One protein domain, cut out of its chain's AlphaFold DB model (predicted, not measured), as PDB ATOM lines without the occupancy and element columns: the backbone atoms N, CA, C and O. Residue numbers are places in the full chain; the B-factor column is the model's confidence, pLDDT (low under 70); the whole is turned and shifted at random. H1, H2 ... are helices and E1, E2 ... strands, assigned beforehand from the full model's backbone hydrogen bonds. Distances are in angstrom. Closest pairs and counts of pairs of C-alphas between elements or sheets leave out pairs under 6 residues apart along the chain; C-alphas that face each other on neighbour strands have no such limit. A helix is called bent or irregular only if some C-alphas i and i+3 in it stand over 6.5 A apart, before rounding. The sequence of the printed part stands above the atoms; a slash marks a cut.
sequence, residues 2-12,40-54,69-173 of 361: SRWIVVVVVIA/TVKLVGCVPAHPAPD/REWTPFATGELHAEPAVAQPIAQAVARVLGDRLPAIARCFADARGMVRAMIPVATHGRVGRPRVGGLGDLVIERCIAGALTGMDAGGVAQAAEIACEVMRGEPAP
ATOM      1  N   SER A   2      30.942  57.100  37.846       22.59
ATOM      2  CA  SER A   2      29.961  56.124  37.353       22.59
ATOM      3  C   SER A   2      30.250  55.764  35.891       22.59
ATOM      4  O   SER A   2      30.355  56.650  35.047       22.59
ATOM      5  N   ARG A   3      30.423  54.468  35.592       25.53
ATOM      6  CA  ARG A   3      30.781  53.955  34.255       25.53
ATOM      7  C   ARG A   3      29.535  53.489  33.489       25.53
ATOM      8  O   ARG A   3      28.864  52.537  33.891       25.53
ATOM      9  N   TRP A   4      29.265  54.136  32.360       25.05
ATOM     10  CA  TRP A   4      28.134  53.883  31.458       25.05
ATOM     11  C   TRP A   4      28.251  52.553  30.691       25.05
ATOM     12  O   TRP A   4      29.351  52.027  30.501       25.05
ATOM     13  N   ILE A   5      27.112  51.989  30.272       31.78
ATOM     14  CA  ILE A   5      27.027  50.895  29.289       31.78
ATOM     15  C   ILE A   5      26.767  51.522  27.926       31.78
ATOM     16  O   ILE A   5      25.913  52.394  27.799       31.78
ATOM     17  N   VAL A   6      27.466  51.028  26.908       29.48
ATOM     18  CA  VAL A   6      27.150  51.316  25.513       29.48
ATOM     19  C   VAL A   6      26.480  50.075  24.958       29.48
ATOM     20  O   VAL A   6      27.124  49.056  24.724       29.48
ATOM     21  N   VAL A   7      25.167  50.148  24.792       32.56
ATOM     22  CA  VAL A   7      24.406  49.133  24.073       32.56
ATOM     23  C   VAL A   7      24.432  49.539  22.603       32.56
ATOM     24  O   VAL A   7      23.710  50.444  22.192       32.56
ATOM     25  N   VAL A   8      25.310  48.928  21.806       33.25
ATOM     26  CA  VAL A   8      25.297  49.134  20.349       33.25
ATOM     27  C   VAL A   8      24.206  48.251  19.759       33.25
ATOM     28  O   VAL A   8      24.423  47.059  19.545       33.25
ATOM     29  N   VAL A   9      23.031  48.833  19.523       35.34
ATOM     30  CA  VAL A   9      21.962  48.150  18.796       35.34
ATOM     31  C   VAL A   9      22.163  48.369  17.300       35.34
ATOM     32  O   VAL A   9      21.919  49.464  16.801       35.34
ATOM     33  N   VAL A  10      22.599  47.338  16.579       37.56
ATOM     34  CA  VAL A  10      22.601  47.346  15.107       37.56
ATOM     35  C   VAL A  10      21.332  46.645  14.644       37.56
ATOM     36  O   VAL A  10      21.159  45.447  14.868       37.56
ATOM     37  N   ILE A  11      20.430  47.407  14.027       36.50
ATOM     38  CA  ILE A  11      19.255  46.875  13.336       36.50
ATOM     39  C   ILE A  11      19.607  46.850  11.851       36.50
ATOM     40  O   ILE A  11      19.572  47.884  11.189       36.50
ATOM     41  N   ALA A  12      19.974  45.683  11.329       38.44
ATOM     42  CA  ALA A  12      20.061  45.498   9.888       38.44
ATOM     43  C   ALA A  12      18.655  45.172   9.365       38.44
ATOM     44  O   ALA A  12      18.207  44.029   9.429       38.44
ATOM     45  N   THR A  40      14.962  39.704  11.192       49.06
ATOM     46  CA  THR A  40      15.492  40.801  11.996       49.06
ATOM     47  C   THR A  40      16.607  40.260  12.876       49.06
ATOM     48  O   THR A  40      16.365  39.838  14.007       49.06
ATOM     49  N   VAL A  41      17.843  40.264  12.366       43.97
ATOM     50  CA  VAL A  41      19.004  40.080  13.240       43.97
ATOM     51  C   VAL A  41      19.306  41.396  13.918       43.97
ATOM     52  O   VAL A  41      19.981  42.272  13.379       43.97
ATOM     53  N   LYS A  42      18.747  41.537  15.115       50.00
ATOM     54  CA  LYS A  42      19.053  42.648  15.999       50.00
ATOM     55  C   LYS A  42      20.296  42.283  16.791       50.00
ATOM     56  O   LYS A  42      20.265  41.336  17.575       50.00
ATOM     57  N   LEU A  43      21.367  43.047  16.600       49.09
ATOM     58  CA  LEU A  43      22.425  43.094  17.595       49.09
ATOM     59  C   LEU A  43      21.822  43.820  18.798       49.09
ATOM     60  O   LEU A  43      21.526  45.002  18.678       49.09
ATOM     61  N   VAL A  44      21.546  43.144  19.913       46.72
ATOM     62  CA  VAL A  44      20.881  43.795  21.068       46.72
ATOM     63  C   VAL A  44      21.887  44.528  21.966       46.72
ATOM     64  O   VAL A  44      21.509  45.227  22.893       46.72
ATOM     65  N   GLY A  45      23.171  44.484  21.620       47.09
ATOM     66  CA  GLY A  45      24.239  45.196  22.305       47.09
ATOM     67  C   GLY A  45      25.501  44.360  22.310       47.09
ATOM     68  O   GLY A  45      25.431  43.158  22.539       47.09
ATOM     69  N   CYS A  46      26.646  44.992  22.070       50.28
ATOM     70  CA  CYS A  46      27.948  44.422  22.381       50.28
ATOM     71  C   CYS A  46      28.469  45.138  23.626       50.28
ATOM     72  O   CYS A  46      28.874  46.298  23.548       50.28
ATOM     73  N   VAL A  47      28.390  44.483  24.786       52.12
ATOM     74  CA  VAL A  47      28.895  45.061  26.035       52.12
ATOM     75  C   VAL A  47      30.301  44.530  26.277       52.12
ATOM     76  O   VAL A  47      30.519  43.315  26.205       52.12
ATOM     77  N   PRO A  48      31.263  45.415  26.560       47.84
ATOM     78  CA  PRO A  48      32.609  44.987  26.831       47.84
ATOM     79  C   PRO A  48      32.717  44.212  28.131       47.84
ATOM     80  O   PRO A  48      32.147  44.571  29.166       47.84
ATOM     81  N   ALA A  49      33.479  43.141  28.050       51.97
ATOM     82  CA  ALA A  49      33.429  42.055  28.986       51.97
ATOM     83  C   ALA A  49      34.876  41.623  29.260       51.97
ATOM     84  O   ALA A  49      35.396  40.660  28.725       51.97
ATOM     85  N   HIS A  50      35.520  42.406  30.122       55.00
ATOM     86  CA  HIS A  50      36.839  42.140  30.698       55.00
ATOM     87  C   HIS A  50      38.035  42.206  29.725       55.00
ATOM     88  O   HIS A  50      37.882  41.987  28.522       55.00
ATOM     89  N   PRO A  51      39.245  42.530  30.218       43.41
ATOM     90  CA  PRO A  51      40.465  42.193  29.497       43.41
ATOM     91  C   PRO A  51      40.536  40.667  29.357       43.41
ATOM     92  O   PRO A  51      40.289  39.940  30.323       43.41
ATOM     93  N   ALA A  52      40.822  40.176  28.151       41.22
ATOM     94  CA  ALA A  52      41.001  38.741  27.953       41.22
ATOM     95  C   ALA A  52      42.204  38.261  28.789       41.22
ATOM     96  O   ALA A  52      43.182  39.004  28.897       41.22
ATOM     97  N   PRO A  53      42.174  37.048  29.374       40.03
ATOM     98  CA  PRO A  53      43.378  36.483  29.970       40.03
ATOM     99  C   PRO A  53      44.489  36.443  28.914       40.03
ATOM    100  O   PRO A  53      44.224  36.061  27.769       40.03
ATOM    101  N   ASP A  54      45.700  36.850  29.301       38.81
ATOM    102  CA  ASP A  54      46.880  36.808  28.437       38.81
ATOM    103  C   ASP A  54      47.014  35.409  27.826       38.81
ATOM    104  O   ASP A  54      47.108  34.424  28.555       38.81
ATOM    105  N   ARG A  69      33.424  23.963  26.144       58.69
ATOM    106  CA  ARG A  69      33.572  24.789  27.346       58.69
ATOM    107  C   ARG A  69      32.181  25.207  27.812       58.69
ATOM    108  O   ARG A  69      31.385  25.635  26.977       58.69
ATOM    109  N   GLU A  70      31.952  25.123  29.116       68.31
ATOM    110  CA  GLU A  70      30.747  25.630  29.767       68.31
ATOM    111  C   GLU A  70      30.464  27.047  29.261       68.31
ATOM    112  O   GLU A  70      31.335  27.932  29.271       68.31
ATOM    113  N   TRP A  71      29.257  27.249  28.747       76.06
ATOM    114  CA  TRP A  71      28.832  28.563  28.317       76.06
ATOM    115  C   TRP A  71      28.259  29.323  29.511       76.06
ATOM    116  O   TRP A  71      27.591  28.791  30.389       76.06
ATOM    117  N   THR A  72      28.524  30.615  29.562       73.06
ATOM    118  CA  THR A  72      27.890  31.508  30.521       73.06
ATOM    119  C   THR A  72      27.386  32.698  29.722       73.06
ATOM    120  O   THR A  72      28.120  33.182  28.857       73.06
ATOM    121  N   PRO A  73      26.181  33.234  29.995       69.62
ATOM    122  CA  PRO A  73      25.745  34.473  29.349       69.62
ATOM    123  C   PRO A  73      26.554  35.684  29.855       69.62
ATOM    124  O   PRO A  73      26.321  36.812  29.428       69.62
ATOM    125  N   PHE A  74      27.461  35.463  30.806       67.75
ATOM    126  CA  PHE A  74      28.359  36.444  31.389       67.75
ATOM    127  C   PHE A  74      29.772  36.181  30.887       67.75
ATOM    128  O   PHE A  74      30.161  35.032  30.658       67.75
ATOM    129  N   ALA A  75      30.555  37.238  30.749       58.81
ATOM    130  CA  ALA A  75      31.966  37.071  30.472       58.81
ATOM    131  C   ALA A  75      32.716  36.525  31.678       58.81
ATOM    132  O   ALA A  75      32.277  36.636  32.821       58.81
ATOM    133  N   THR A  76      33.840  35.881  31.396       46.47
ATOM    134  CA  THR A  76      34.721  35.362  32.439       46.47
ATOM    135  C   THR A  76      35.607  36.489  32.968       46.47
ATOM    136  O   THR A  76      36.368  37.059  32.191       46.47
ATOM    137  N   GLY A  77      35.538  36.793  34.268       43.00
ATOM    138  CA  GLY A  77      36.443  37.732  34.950       43.00
ATOM    139  C   GLY A  77      35.740  38.703  35.908       43.00
ATOM    140  O   GLY A  77      34.554  38.977  35.774       43.00
ATOM    141  N   GLU A  78      36.469  39.234  36.892       39.84
ATOM    142  CA  GLU A  78      35.937  40.208  37.869       39.84
ATOM    143  C   GLU A  78      36.125  41.677  37.424       39.84
ATOM    144  O   GLU A  78      35.559  42.596  38.012       39.84
ATOM    145  N   LEU A  79      36.893  41.929  36.354       47.19
ATOM    146  CA  LEU A  79      37.361  43.271  35.981       47.19
ATOM    147  C   LEU A  79      36.668  43.803  34.731       47.19
ATOM    148  O   LEU A  79      37.019  43.410  33.627       47.19
ATOM    149  N   HIS A  80      35.679  44.685  34.847       56.88
ATOM    150  CA  HIS A  80      35.083  45.318  33.663       56.88
ATOM    151  C   HIS A  80      36.055  46.310  33.011       56.88
ATOM    152  O   HIS A  80      36.570  47.207  33.685       56.88
ATOM    153  N   ALA A  81      36.254  46.188  31.694       60.00
ATOM    154  CA  ALA A  81      37.012  47.169  30.923       60.00
ATOM    155  C   ALA A  81      36.332  48.550  30.978       60.00
ATOM    156  O   ALA A  81      35.101  48.656  31.029       60.00
ATOM    157  N   GLU A  82      37.129  49.621  30.989       65.69
ATOM    158  CA  GLU A  82      36.596  50.984  30.985       65.69
ATOM    159  C   GLU A  82      35.834  51.276  29.681       65.69
ATOM    160  O   GLU A  82      36.284  50.852  28.614       65.69
ATOM    161  N   PRO A  83      34.724  52.044  29.712       68.00
ATOM    162  CA  PRO A  83      33.943  52.337  28.508       68.00
ATOM    163  C   PRO A  83      34.775  52.911  27.354       68.00
ATOM    164  O   PRO A  83      34.580  52.506  26.213       68.00
ATOM    165  N   ALA A  84      35.746  53.782  27.655       73.50
ATOM    166  CA  ALA A  84      36.621  54.400  26.658       73.50
ATOM    167  C   ALA A  84      37.490  53.386  25.893       73.50
ATOM    168  O   ALA A  84      37.726  53.559  24.701       73.50
ATOM    169  N   VAL A  85      37.929  52.309  26.553       73.19
ATOM    170  CA  VAL A  85      38.695  51.224  25.914       73.19
ATOM    171  C   VAL A  85      37.775  50.333  25.094       73.19
ATOM    172  O   VAL A  85      38.133  49.824  24.036       73.19
ATOM    173  N   ALA A  86      36.571  50.124  25.599       72.38
ATOM    174  CA  ALA A  86      35.849  48.917  25.288       72.38
ATOM    175  C   ALA A  86      34.660  49.163  24.335       72.38
ATOM    176  O   ALA A  86      34.246  48.265  23.602       72.38
ATOM    177  N   GLN A  87      34.199  50.415  24.235       79.62
ATOM    178  CA  GLN A  87      33.267  50.883  23.207       79.62
ATOM    179  C   GLN A  87      33.846  50.829  21.780       79.62
ATOM    180  O   GLN A  87      33.140  50.327  20.905       79.62
ATOM    181  N   PRO A  88      35.096  51.262  21.507       82.25
ATOM    182  CA  PRO A  88      35.691  51.106  20.180       82.25
ATOM    183  C   PRO A  88      35.762  49.641  19.730       82.25
ATOM    184  O   PRO A  88      35.405  49.332  18.596       82.25
ATOM    185  N   ILE A  89      36.137  48.725  20.634       82.62
ATOM    186  CA  ILE A  89      36.189  47.280  20.352       82.62
ATOM    187  C   ILE A  89      34.787  46.754  20.030       82.62
ATOM    188  O   ILE A  89      34.594  46.079  19.023       82.62
ATOM    189  N   ALA A  90      33.789  47.103  20.845       82.75
ATOM    190  CA  ALA A  90      32.403  46.710  20.609       82.75
ATOM    191  C   ALA A  90      31.862  47.231  19.266       82.75
ATOM    192  O   ALA A  90      31.188  46.491  18.557       82.75
ATOM    193  N   GLN A  91      32.177  48.475  18.887       84.44
ATOM    194  CA  GLN A  91      31.794  49.052  17.592       84.44
ATOM    195  C   GLN A  91      32.478  48.346  16.417       84.44
ATOM    196  O   GLN A  91      31.839  48.096  15.393       84.44
ATOM    197  N   ALA A  92      33.758  48.013  16.565       86.25
ATOM    198  CA  ALA A  92      34.513  47.284  15.560       86.25
ATOM    199  C   ALA A  92      33.947  45.870  15.346       86.25
ATOM    200  O   ALA A  92      33.658  45.480  14.215       86.25
ATOM    201  N   VAL A  93      33.676  45.145  16.436       86.44
ATOM    202  CA  VAL A  93      33.015  43.832  16.396       86.44
ATOM    203  C   VAL A  93      31.616  43.941  15.789       86.44
ATOM    204  O   VAL A  93      31.284  43.159  14.906       86.44
ATOM    205  N   ALA A  94      30.810  44.926  16.198       85.12
ATOM    206  CA  ALA A  94      29.464  45.140  15.667       85.12
ATOM    207  C   ALA A  94      29.456  45.378  14.149       85.12
ATOM    208  O   ALA A  94      28.584  44.859  13.451       85.12
ATOM    209  N   ARG A  95      30.440  46.121  13.627       85.62
ATOM    210  CA  ARG A  95      30.586  46.365  12.188       85.62
ATOM    211  C   ARG A  95      30.821  45.062  11.425       85.62
ATOM    212  O   ARG A  95      30.090  44.769  10.489       85.62
ATOM    213  N   VAL A  96      31.784  44.261  11.871       88.12
ATOM    214  CA  VAL A  96      32.159  43.005  11.198       88.12
ATOM    215  C   VAL A  96      31.101  41.919  11.382       88.12
ATOM    216  O   VAL A  96      30.878  41.102  10.490       88.12
ATOM    217  N   LEU A  97      30.388  41.937  12.512       87.19
ATOM    218  CA  LEU A  97      29.187  41.129  12.712       87.19
ATOM    219  C   LEU A  97      28.119  41.439  11.662       87.19
ATOM    220  O   LEU A  97      27.494  40.500  11.172       87.19
ATOM    221  N   GLY A  98      27.951  42.717  11.296       84.56
ATOM    222  CA  GLY A  98      27.064  43.172  10.222       84.56
ATOM    223  C   GLY A  98      27.265  42.389   8.922       84.56
ATOM    224  O   GLY A  98      26.310  41.844   8.368       84.56
ATOM    225  N   ASP A  99      28.521  42.218   8.510       86.81
ATOM    226  CA  ASP A  99      28.886  41.490   7.288       86.81
ATOM    227  C   ASP A  99      28.657  39.971   7.401       86.81
ATOM    228  O   ASP A  99      28.523  39.263   6.399       86.81
ATOM    229  N   ARG A 100      28.593  39.437   8.629       89.19
ATOM    230  CA  ARG A 100      28.337  38.014   8.904       89.19
ATOM    231  C   ARG A 100      26.877  37.685   9.171       89.19
ATOM    232  O   ARG A 100      26.550  36.496   9.224       89.19
ATOM    233  N   LEU A 101      25.991  38.677   9.279       85.81
ATOM    234  CA  LEU A 101      24.573  38.447   9.556       85.81
ATOM    235  C   LEU A 101      23.927  37.431   8.601       85.81
ATOM    236  O   LEU A 101      23.258  36.535   9.108       85.81
ATOM    237  N   PRO A 102      24.176  37.438   7.272       86.88
ATOM    238  CA  PRO A 102      23.609  36.423   6.379       86.88
ATOM    239  C   PRO A 102      24.105  34.997   6.658       86.88
ATOM    240  O   PRO A 102      23.372  34.032   6.459       86.88
ATOM    241  N   ALA A 103      25.350  34.830   7.118       90.06
ATOM    242  CA  ALA A 103      25.879  33.517   7.486       90.06
ATOM    243  C   ALA A 103      25.280  33.026   8.811       90.06
ATOM    244  O   ALA A 103      24.866  31.873   8.903       90.06
ATOM    245  N   ILE A 104      25.170  33.920   9.795       90.25
ATOM    246  CA  ILE A 104      24.536  33.654  11.093       90.25
ATOM    247  C   ILE A 104      23.050  33.321  10.908       90.25
ATOM    248  O   ILE A 104      22.550  32.370  11.501       90.25
ATOM    249  N   ALA A 105      22.354  34.045  10.029       88.56
ATOM    250  CA  ALA A 105      20.957  33.817   9.675       88.56
ATOM    251  C   ALA A 105      20.680  32.374   9.252       88.56
ATOM    252  O   ALA A 105      19.721  31.755   9.715       88.56
ATOM    253  N   ARG A 106      21.551  31.833   8.388       90.69
ATOM    254  CA  ARG A 106      21.451  30.460   7.881       90.69
ATOM    255  C   ARG A 106      21.597  29.425   8.992       90.69
ATOM    256  O   ARG A 106      20.941  28.393   8.921       90.69
ATOM    257  N   CYS A 107      22.383  29.712  10.031       94.25
ATOM    258  CA  CYS A 107      22.527  28.810  11.174       94.25
ATOM    259  C   CYS A 107      21.224  28.612  11.948       94.25
ATOM    260  O   CYS A 107      21.010  27.529  12.477       94.25
ATOM    261  N   PHE A 108      20.344  29.619  12.002       89.38
ATOM    262  CA  PHE A 108      19.056  29.478  12.684       89.38
ATOM    263  C   PHE A 108      18.091  28.525  11.956       89.38
ATOM    264  O   PHE A 108      17.119  28.115  12.572       89.38
ATOM    265  N   ALA A 109      18.320  28.174  10.681       86.12
ATOM    266  CA  ALA A 109      17.408  27.351   9.874       86.12
ATOM    267  C   ALA A 109      15.949  27.860   9.930       86.12
ATOM    268  O   ALA A 109      15.675  28.919   9.364       86.12
ATOM    269  N   ASP A 110      15.054  27.184  10.657       85.12
ATOM    270  CA  ASP A 110      13.674  27.624  10.935       85.12
ATOM    271  C   ASP A 110      13.435  28.021  12.403       85.12
ATOM    272  O   ASP A 110      12.354  28.491  12.767       85.12
ATOM    273  N   ALA A 111      14.447  27.874  13.259       86.88
ATOM    274  CA  ALA A 111      14.371  28.231  14.666       86.88
ATOM    275  C   ALA A 111      14.242  29.749  14.855       86.88
ATOM    276  O   ALA A 111      14.842  30.561  14.145       86.88
ATOM    277  N   ARG A 112      13.472  30.134  15.874       86.88
ATOM    278  CA  ARG A 112      13.337  31.513  16.356       86.88
ATOM    279  C   ARG A 112      13.877  31.599  17.774       86.88
ATOM    280  O   ARG A 112      13.757  30.642  18.534       86.88
ATOM    281  N   GLY A 113      14.429  32.750  18.138       85.38
ATOM    282  CA  GLY A 113      14.907  32.984  19.494       85.38
ATOM    283  C   GLY A 113      16.086  33.939  19.568       85.38
ATOM    284  O   GLY A 113      16.403  34.651  18.615       85.38
ATOM    285  N   MET A 114      16.732  33.941  20.729       86.19
ATOM    286  CA  MET A 114      17.883  34.777  21.036       86.19
ATOM    287  C   MET A 114      19.093  33.895  21.324       86.19
ATOM    288  O   MET A 114      18.991  32.864  21.973       86.19
ATOM    289  N   VAL A 115      20.250  34.331  20.857       88.00
ATOM    290  CA  VAL A 115      21.549  33.737  21.130       88.00
ATOM    291  C   VAL A 115      22.453  34.839  21.657       88.00
ATOM    292  O   VAL A 115      22.527  35.920  21.081       88.00
ATOM    293  N   ARG A 116      23.181  34.572  22.734       87.50
ATOM    294  CA  ARG A 116      24.250  35.432  23.227       87.50
ATOM    295  C   ARG A 116      25.602  34.769  22.964       87.50
ATOM    296  O   ARG A 116      25.868  33.636  23.369       87.50
ATOM    297  N   ALA A 117      26.459  35.508  22.273       87.31
ATOM    298  CA  ALA A 117      27.820  35.144  21.935       87.31
ATOM    299  C   ALA A 117      28.805  35.942  22.795       87.31
ATOM    300  O   ALA A 117      28.796  37.168  22.794       87.31
ATOM    301  N   MET A 118      29.685  35.237  23.495       86.75
ATOM    302  CA  MET A 118      30.865  35.791  24.144       86.75
ATOM    303  C   MET A 118      32.021  35.713  23.148       86.75
ATOM    304  O   MET A 118      32.484  34.623  22.810       86.75
ATOM    305  N   ILE A 119      32.425  36.862  22.618       86.81
ATOM    306  CA  ILE A 119      33.339  36.995  21.484       86.81
ATOM    307  C   ILE A 119      34.701  37.474  22.002       86.81
ATOM    308  O   ILE A 119      34.846  38.663  22.286       86.81
ATOM    309  N   PRO A 120      35.707  36.591  22.140       87.56
ATOM    310  CA  PRO A 120      37.059  37.011  22.484       87.56
ATOM    311  C   PRO A 120      37.719  37.683  21.276       87.56
ATOM    312  O   PRO A 120      37.744  37.111  20.187       87.56
ATOM    313  N   VAL A 121      38.282  38.869  21.478       86.69
ATOM    314  CA  VAL A 121      38.998  39.676  20.487       86.69
ATOM    315  C   VAL A 121      40.436  39.842  20.961       86.69
ATOM    316  O   VAL A 121      40.681  40.362  22.048       86.69
ATOM    317  N   ALA A 122      41.394  39.383  20.159       89.00
ATOM    318  CA  ALA A 122      42.816  39.576  20.426       89.00
ATOM    319  C   ALA A 122      43.265  41.008  20.083       89.00
ATOM    320  O   ALA A 122      42.585  41.712  19.342       89.00
ATOM    321  N   THR A 123      44.444  41.426  20.549       87.81
ATOM    322  CA  THR A 123      45.018  42.763  20.266       87.81
ATOM    323  C   THR A 123      45.175  43.050  18.769       87.81
ATOM    324  O   THR A 123      44.939  44.162  18.311       87.81
ATOM    325  N   HIS A 124      45.477  42.038  17.956       90.00
ATOM    326  CA  HIS A 124      45.510  42.165  16.494       90.00
ATOM    327  C   HIS A 124      44.114  42.153  15.840       90.00
ATOM    328  O   HIS A 124      44.009  41.936  14.638       90.00
ATOM    329  N   GLY A 125      43.032  42.286  16.611       88.94
ATOM    330  CA  GLY A 125      41.668  42.415  16.095       88.94
ATOM    331  C   GLY A 125      40.959  41.118  15.732       88.94
ATOM    332  O   GLY A 125      39.749  41.138  15.503       88.94
ATOM    333  N   ARG A 126      41.649  39.968  15.697       93.56
ATOM    334  CA  ARG A 126      40.954  38.731  15.315       93.56
ATOM    335  C   ARG A 126      40.115  38.188  16.451       93.56
ATOM    336  O   ARG A 126      40.548  38.112  17.602       93.56
ATOM    337  N   VAL A 127      38.941  37.722  16.061       89.88
ATOM    338  CA  VAL A 127      38.025  36.984  16.904       89.88
ATOM    339  C   VAL A 127      38.538  35.559  17.086       89.88
ATOM    340  O   VAL A 127      38.764  34.834  16.113       89.88
ATOM    341  N   GLY A 128      38.726  35.173  18.349       88.62
ATOM    342  CA  GLY A 128      39.096  33.822  18.759       88.62
ATOM    343  C   GLY A 128      37.940  32.835  18.591       88.62
ATOM    344  O   GLY A 128      37.144  32.952  17.669       88.62
ATOM    345  N   ARG A 129      37.836  31.842  19.482       89.06
ATOM    346  CA  ARG A 129      36.703  30.898  19.501       89.06
ATOM    347  C   ARG A 129      35.573  31.456  20.374       89.06
ATOM    348  O   ARG A 129      35.738  31.443  21.596       89.06
ATOM    349  N   PRO A 130      34.453  31.928  19.801       89.25
ATOM    350  CA  PRO A 130      33.361  32.489  20.583       89.25
ATOM    351  C   PRO A 130      32.629  31.401  21.356       89.25
ATOM    352  O   PRO A 130      32.513  30.263  20.895       89.25
ATOM    353  N   ARG A 131      32.108  31.760  22.529       88.12
ATOM    354  CA  ARG A 131      31.210  30.897  23.305       88.12
ATOM    355  C   ARG A 131      29.791  31.346  23.021       88.12
ATOM    356  O   ARG A 131      29.462  32.503  23.253       88.12
ATOM    357  N   VAL A 132      28.957  30.455  22.516       89.62
ATOM    358  CA  VAL A 132      27.611  30.791  22.052       89.62
ATOM    359  C   VAL A 132      26.603  29.937  22.805       89.62
ATOM    360  O   VAL A 132      26.842  28.750  22.998       89.62
ATOM    361  N   GLY A 133      25.510  30.556  23.239       88.50
ATOM    362  CA  GLY A 133      24.417  29.910  23.957       88.50
ATOM    363  C   GLY A 133      23.183  30.803  23.963       88.50
ATOM    364  O   GLY A 133      23.245  31.940  23.499       88.50
ATOM    365  N   GLY A 134      22.057  30.329  24.480       88.12
ATOM    366  CA  GLY A 134      20.821  31.113  24.550       88.12
ATOM    367  C   GLY A 134      19.662  30.522  23.756       88.12
ATOM    368  O   GLY A 134      18.521  30.882  24.029       88.12
ATOM    369  N   LEU A 135      19.913  29.592  22.834       88.56
ATOM    370  CA  LEU A 135      18.844  28.903  22.110       88.56
ATOM    371  C   LEU A 135      18.538  27.538  22.733       88.56
ATOM    372  O   LEU A 135      17.395  27.083  22.697       88.56
ATOM    373  N   GLY A 136      19.546  26.914  23.350       86.88
ATOM    374  CA  GLY A 136      19.455  25.556  23.877       86.88
ATOM    375  C   GLY A 136      19.563  24.481  22.796       86.88
ATOM    376  O   GLY A 136      19.235  23.326  23.053       86.88
ATOM    377  N   ASP A 137      20.036  24.858  21.608       89.31
ATOM    378  CA  ASP A 137      20.330  23.966  20.490       89.31
ATOM    379  C   ASP A 137      21.824  24.057  20.159       89.31
ATOM    380  O   ASP A 137      22.298  25.024  19.557       89.31
ATOM    381  N   LEU A 138      22.575  23.023  20.550       88.12
ATOM    382  CA  LEU A 138      24.028  22.990  20.383       88.12
ATOM    383  C   LEU A 138      24.465  22.953  18.914       88.12
ATOM    384  O   LEU A 138      25.599  23.332  18.617       88.12
ATOM    385  N   VAL A 139      23.626  22.478  17.990       91.12
ATOM    386  CA  VAL A 139      23.967  22.432  16.561       91.12
ATOM    387  C   VAL A 139      23.924  23.845  15.992       91.12
ATOM    388  O   VAL A 139      24.898  24.291  15.376       91.12
ATOM    389  N   ILE A 140      22.844  24.578  16.271       91.44
ATOM    390  CA  ILE A 140      22.688  25.974  15.852       91.44
ATOM    391  C   ILE A 140      23.758  26.851  16.515       91.44
ATOM    392  O   ILE A 140      24.445  27.617  15.836       91.44
ATOM    393  N   GLU A 141      23.967  26.703  17.824       91.75
ATOM    394  CA  GLU A 141      24.945  27.492  18.583       91.75
ATOM    395  C   GLU A 141      26.384  27.261  18.086       91.75
ATOM    396  O   GLU A 141      27.146  28.221  17.932       91.75
ATOM    397  N   ARG A 142      26.756  26.018  17.736       91.50
ATOM    398  CA  ARG A 142      28.062  25.715  17.117       91.50
ATOM    399  C   ARG A 142      28.197  26.297  15.713       91.50
ATOM    400  O   ARG A 142      29.273  26.793  15.383       91.50
ATOM    401  N   CYS A 143      27.139  26.261  14.902       94.75
ATOM    402  CA  CYS A 143      27.144  26.899  13.585       94.75
ATOM    403  C   CYS A 143      27.415  28.404  13.714       94.75
ATOM    404  O   CYS A 143      28.304  28.930  13.042       94.75
ATOM    405  N   ILE A 144      26.720  29.081  14.639       92.88
ATOM    406  CA  ILE A 144      26.917  30.512  14.907       92.88
ATOM    407  C   ILE A 144      28.348  30.767  15.394       92.88
ATOM    408  O   ILE A 144      29.026  31.638  14.854       92.88
ATOM    409  N   ALA A 145      28.862  29.983  16.349       92.62
ATOM    410  CA  ALA A 145      30.245  30.115  16.816       92.62
ATOM    411  C   ALA A 145      31.269  29.965  15.673       92.62
ATOM    412  O   ALA A 145      32.243  30.721  15.604       92.62
ATOM    413  N   GLY A 146      31.034  29.029  14.748       94.25
ATOM    414  CA  GLY A 146      31.848  28.840  13.547       94.25
ATOM    415  C   GLY A 146      31.801  30.044  12.607       94.25
ATOM    416  O   GLY A 146      32.849  30.504  12.164       94.25
ATOM    417  N   ALA A 147      30.614  30.608  12.366       93.81
ATOM    418  CA  ALA A 147      30.433  31.792  11.519       93.81
ATOM    419  C   ALA A 147      31.135  33.050  12.069       93.81
ATOM    420  O   ALA A 147      31.498  33.941  11.303       93.81
ATOM    421  N   LEU A 148      31.320  33.110  13.390       92.56
ATOM    422  CA  LEU A 148      31.970  34.209  14.102       92.56
ATOM    423  C   LEU A 148      33.493  34.032  14.257       92.56
ATOM    424  O   LEU A 148      34.215  35.007  14.458       92.56
ATOM    425  N   THR A 149      34.003  32.802  14.201       92.69
ATOM    426  CA  THR A 149      35.427  32.519  14.436       92.69
ATOM    427  C   THR A 149      36.294  33.089  13.312       92.69
ATOM    428  O   THR A 149      35.988  32.924  12.133       92.69
ATOM    429  N   GLY A 150      37.414  33.727  13.666       90.31
ATOM    430  CA  GLY A 150      38.384  34.232  12.690       90.31
ATOM    431  C   GLY A 150      37.965  35.511  11.963       90.31
ATOM    432  O   GLY A 150      38.678  35.942  11.059       90.31
ATOM    433  N   MET A 151      36.847  36.134  12.359       92.75
ATOM    434  CA  MET A 151      36.523  37.505  11.957       92.75
ATOM    435  C   MET A 151      37.650  38.464  12.358       92.75
ATOM    436  O   MET A 151      38.297  38.261  13.384       92.75
ATOM    437  N   ASP A 152      37.863  39.515  11.571       93.12
ATOM    438  CA  ASP A 152      38.871  40.537  11.842       93.12
ATOM    439  C   ASP A 152      38.185  41.871  12.145       93.12
ATOM    440  O   ASP A 152      37.648  42.501  11.240       93.12
ATOM    441  N   ALA A 153      38.181  42.274  13.418       86.88
ATOM    442  CA  ALA A 153      37.654  43.555  13.888       86.88
ATOM    443  C   ALA A 153      38.633  44.726  13.667       86.88
ATOM    444  O   ALA A 153      38.321  45.857  14.033       86.88
ATOM    445  N   GLY A 154      39.802  44.488  13.066       86.25
ATOM    446  CA  GLY A 154      40.889  45.458  13.006       86.25
ATOM    447  C   GLY A 154      41.606  45.588  14.351       86.25
ATOM    448  O   GLY A 154      41.058  45.264  15.404       86.25
ATOM    449  N   GLY A 155      42.866  46.028  14.319       84.50
ATOM    450  CA  GLY A 155      43.708  46.115  15.515       84.50
ATOM    451  C   GLY A 155      43.050  46.908  16.649       84.50
ATOM    452  O   GLY A 155      42.520  47.998  16.436       84.50
ATOM    453  N   VAL A 156      43.112  46.362  17.864       81.94
ATOM    454  CA  VAL A 156      42.574  46.972  19.083       81.94
ATOM    455  C   VAL A 156      43.685  47.142  20.112       81.94
ATOM    456  O   VAL A 156      44.596  46.324  20.213       81.94
ATOM    457  N   ALA A 157      43.614  48.208  20.908       82.12
ATOM    458  CA  ALA A 157      44.666  48.522  21.876       82.12
ATOM    459  C   ALA A 157      44.839  47.441  22.961       82.12
ATOM    460  O   ALA A 157      45.917  47.315  23.535       82.12
ATOM    461  N   GLN A 158      43.781  46.681  23.262       81.88
ATOM    462  CA  GLN A 158      43.758  45.659  24.306       81.88
ATOM    463  C   GLN A 158      42.871  44.491  23.881       81.88
ATOM    464  O   GLN A 158      41.853  44.691  23.217       81.88
ATOM    465  N   ALA A 159      43.244  43.277  24.286       82.38
ATOM    466  CA  ALA A 159      42.384  42.117  24.115       82.38
ATOM    467  C   ALA A 159      41.171  42.215  25.051       82.38
ATOM    468  O   ALA A 159      41.297  42.635  26.201       82.38
ATOM    469  N   ALA A 160      40.002  41.798  24.575       81.75
ATOM    470  CA  ALA A 160      38.761  41.857  25.340       81.75
ATOM    471  C   ALA A 160      37.834  40.695  24.980       81.75
ATOM    472  O   ALA A 160      37.905  40.170  23.874       81.75
ATOM    473  N   GLU A 161      36.930  40.311  25.877       80.31
ATOM    474  CA  GLU A 161      35.758  39.514  25.505       80.31
ATOM    475  C   GLU A 161      34.556  40.457  25.366       80.31
ATOM    476  O   GLU A 161      34.404  41.414  26.118       80.31
ATOM    477  N   ILE A 162      33.717  40.258  24.354       79.25
ATOM    478  CA  ILE A 162      32.552  41.107  24.098       79.25
ATOM    479  C   ILE A 162      31.304  40.232  24.135       79.25
ATOM    480  O   ILE A 162      31.225  39.237  23.420       79.25
ATOM    481  N   ALA A 163      30.321  40.593  24.958       81.31
ATOM    482  CA  ALA A 163      29.029  39.917  24.981       81.31
ATOM    483  C   ALA A 163      28.124  40.540  23.919       81.31
ATOM    484  O   ALA A 163      27.728  41.691  24.085       81.31
ATOM    485  N   CYS A 164      27.805  39.801  22.862       82.31
ATOM    486  CA  CYS A 164      26.920  40.245  21.792       82.31
ATOM    487  C   CYS A 164      25.670  39.365  21.728       82.31
ATOM    488  O   CYS A 164      25.754  38.140  21.782       82.31
ATOM    489  N   GLU A 165      24.505  39.981  21.592       83.38
ATOM    490  CA  GLU A 165      23.229  39.277  21.441       83.38
ATOM    491  C   GLU A 165      22.744  39.331  20.001       83.38
ATOM    492  O   GLU A 165      22.723  40.396  19.393       83.38
ATOM    493  N   VAL A 166      22.333  38.180  19.483       84.00
ATOM    494  CA  VAL A 166      21.839  37.953  18.129       84.00
ATOM    495  C   VAL A 166      20.455  37.332  18.250       84.00
ATOM    496  O   VAL A 166      20.271  36.354  18.966       84.00
ATOM    497  N   MET A 167      19.473  37.875  17.542       83.50
ATOM    498  CA  MET A 167      18.090  37.405  17.615       83.50
ATOM    499  C   MET A 167      17.550  37.051  16.236       83.50
ATOM    500  O   MET A 167      17.980  37.622  15.239       83.50
ATOM    501  N   ARG A 168      16.582  36.137  16.184       83.19
ATOM    502  CA  ARG A 168      15.707  35.932  15.030       83.19
ATOM    503  C   ARG A 168      14.253  35.870  15.488       83.19
ATOM    504  O   ARG A 168      13.871  34.941  16.201       83.19
ATOM    505  N   GLY A 169      13.447  36.818  15.015       82.69
ATOM    506  CA  GLY A 169      12.052  36.989  15.425       82.69
ATOM    507  C   GLY A 169      11.918  37.896  16.649       82.69
ATOM    508  O   GLY A 169      12.733  38.794  16.846       82.69
ATOM    509  N   GLU A 170      10.882  37.660  17.452       74.75
ATOM    510  CA  GLU A 170      10.620  38.431  18.671       74.75
ATOM    511  C   GLU A 170      11.622  38.110  19.792       74.75
ATOM    512  O   GLU A 170      12.127  36.979  19.859       74.75
ATOM    513  N   PRO A 171      11.879  39.058  20.715       71.56
ATOM    514  CA  PRO A 171      12.683  38.807  21.904       71.56
ATOM    515  C   PRO A 171      12.176  37.586  22.671       71.56
ATOM    516  O   PRO A 171      11.042  37.552  23.149       71.56
ATOM    517  N   ALA A 172      13.043  36.587  22.803       79.75
ATOM    518  CA  ALA A 172      12.790  35.371  23.560       79.75
ATOM    519  C   ALA A 172      13.752  35.299  24.751       79.75
ATOM    520  O   ALA A 172      14.880  35.792  24.649       79.75
ATOM    521  N   PRO A 173      13.342  34.686  25.873       84.00
ATOM    522  CA  PRO A 173      14.254  34.471  26.981       84.00
ATOM    523  C   PRO A 173      15.382  33.524  26.552       84.00
ATOM    524  O   PRO A 173      15.163  32.600  25.764       84.00
TER     525      PRO A 173
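AT A GLANCE: This is residues 2 to 12, 40 to 54 and 69 to 173 of the 361 residues of an uncharacterized protein of Deltaproteobacteria bacterium (UniProt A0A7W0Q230). A twisted antiparallel sheet, E1 E4 E2 E3, is covered on one face by long H1 and short H2, two layers. The 131 printed residues, mixed in class, run E1 H1 E2 E3 H2 E4; compact, radius of gyration of the C-alphas 13.5 A, spans 38 by 27 by 27 A.

HOW THE PARTS SIT: Look at E4, residues 160 to 168: N 49 of E1, residues 42 to 51, is 2.8 A from O 161, and N 115 of E2, residues 113 to 121, 2.8 A from O 166. E3, residues 131 to 133, makes a hairpin with E2, N 116 to O 133 2.7 A. H1, residues 83 to 107, is over E1 and E4, height over the sheet 6.8 A. H2, residues 138 to 148, is over E3 and, only just with 3 C-alphas, E2. H1 touches H2 with residues 97 to 107 alone, the closest C-alphas, Cys 107 and Ile 140, 5.5 A apart. O i to N i+4 pairs are within hydrogen-bond range throughout H2, 16 of 21 in H1.

IN THESE COORDINATES: Find C-alpha 42 at (19.053, 42.648, 15.999); E1 runs 25.3 A. H1, 31.4 A, is irregular: C-alphas 99 and 102 are 7.4 A apart. E4 ends at (15.707, 35.932, 15.030).

THE WHOLE: Residues 13 to 39 and 55 to 68 are cut, C-alpha gaps 6.9 A and 18.0 A. H2 to E4 is a long link. Confidence is under 70 in 39 residues, among them 2 to 12.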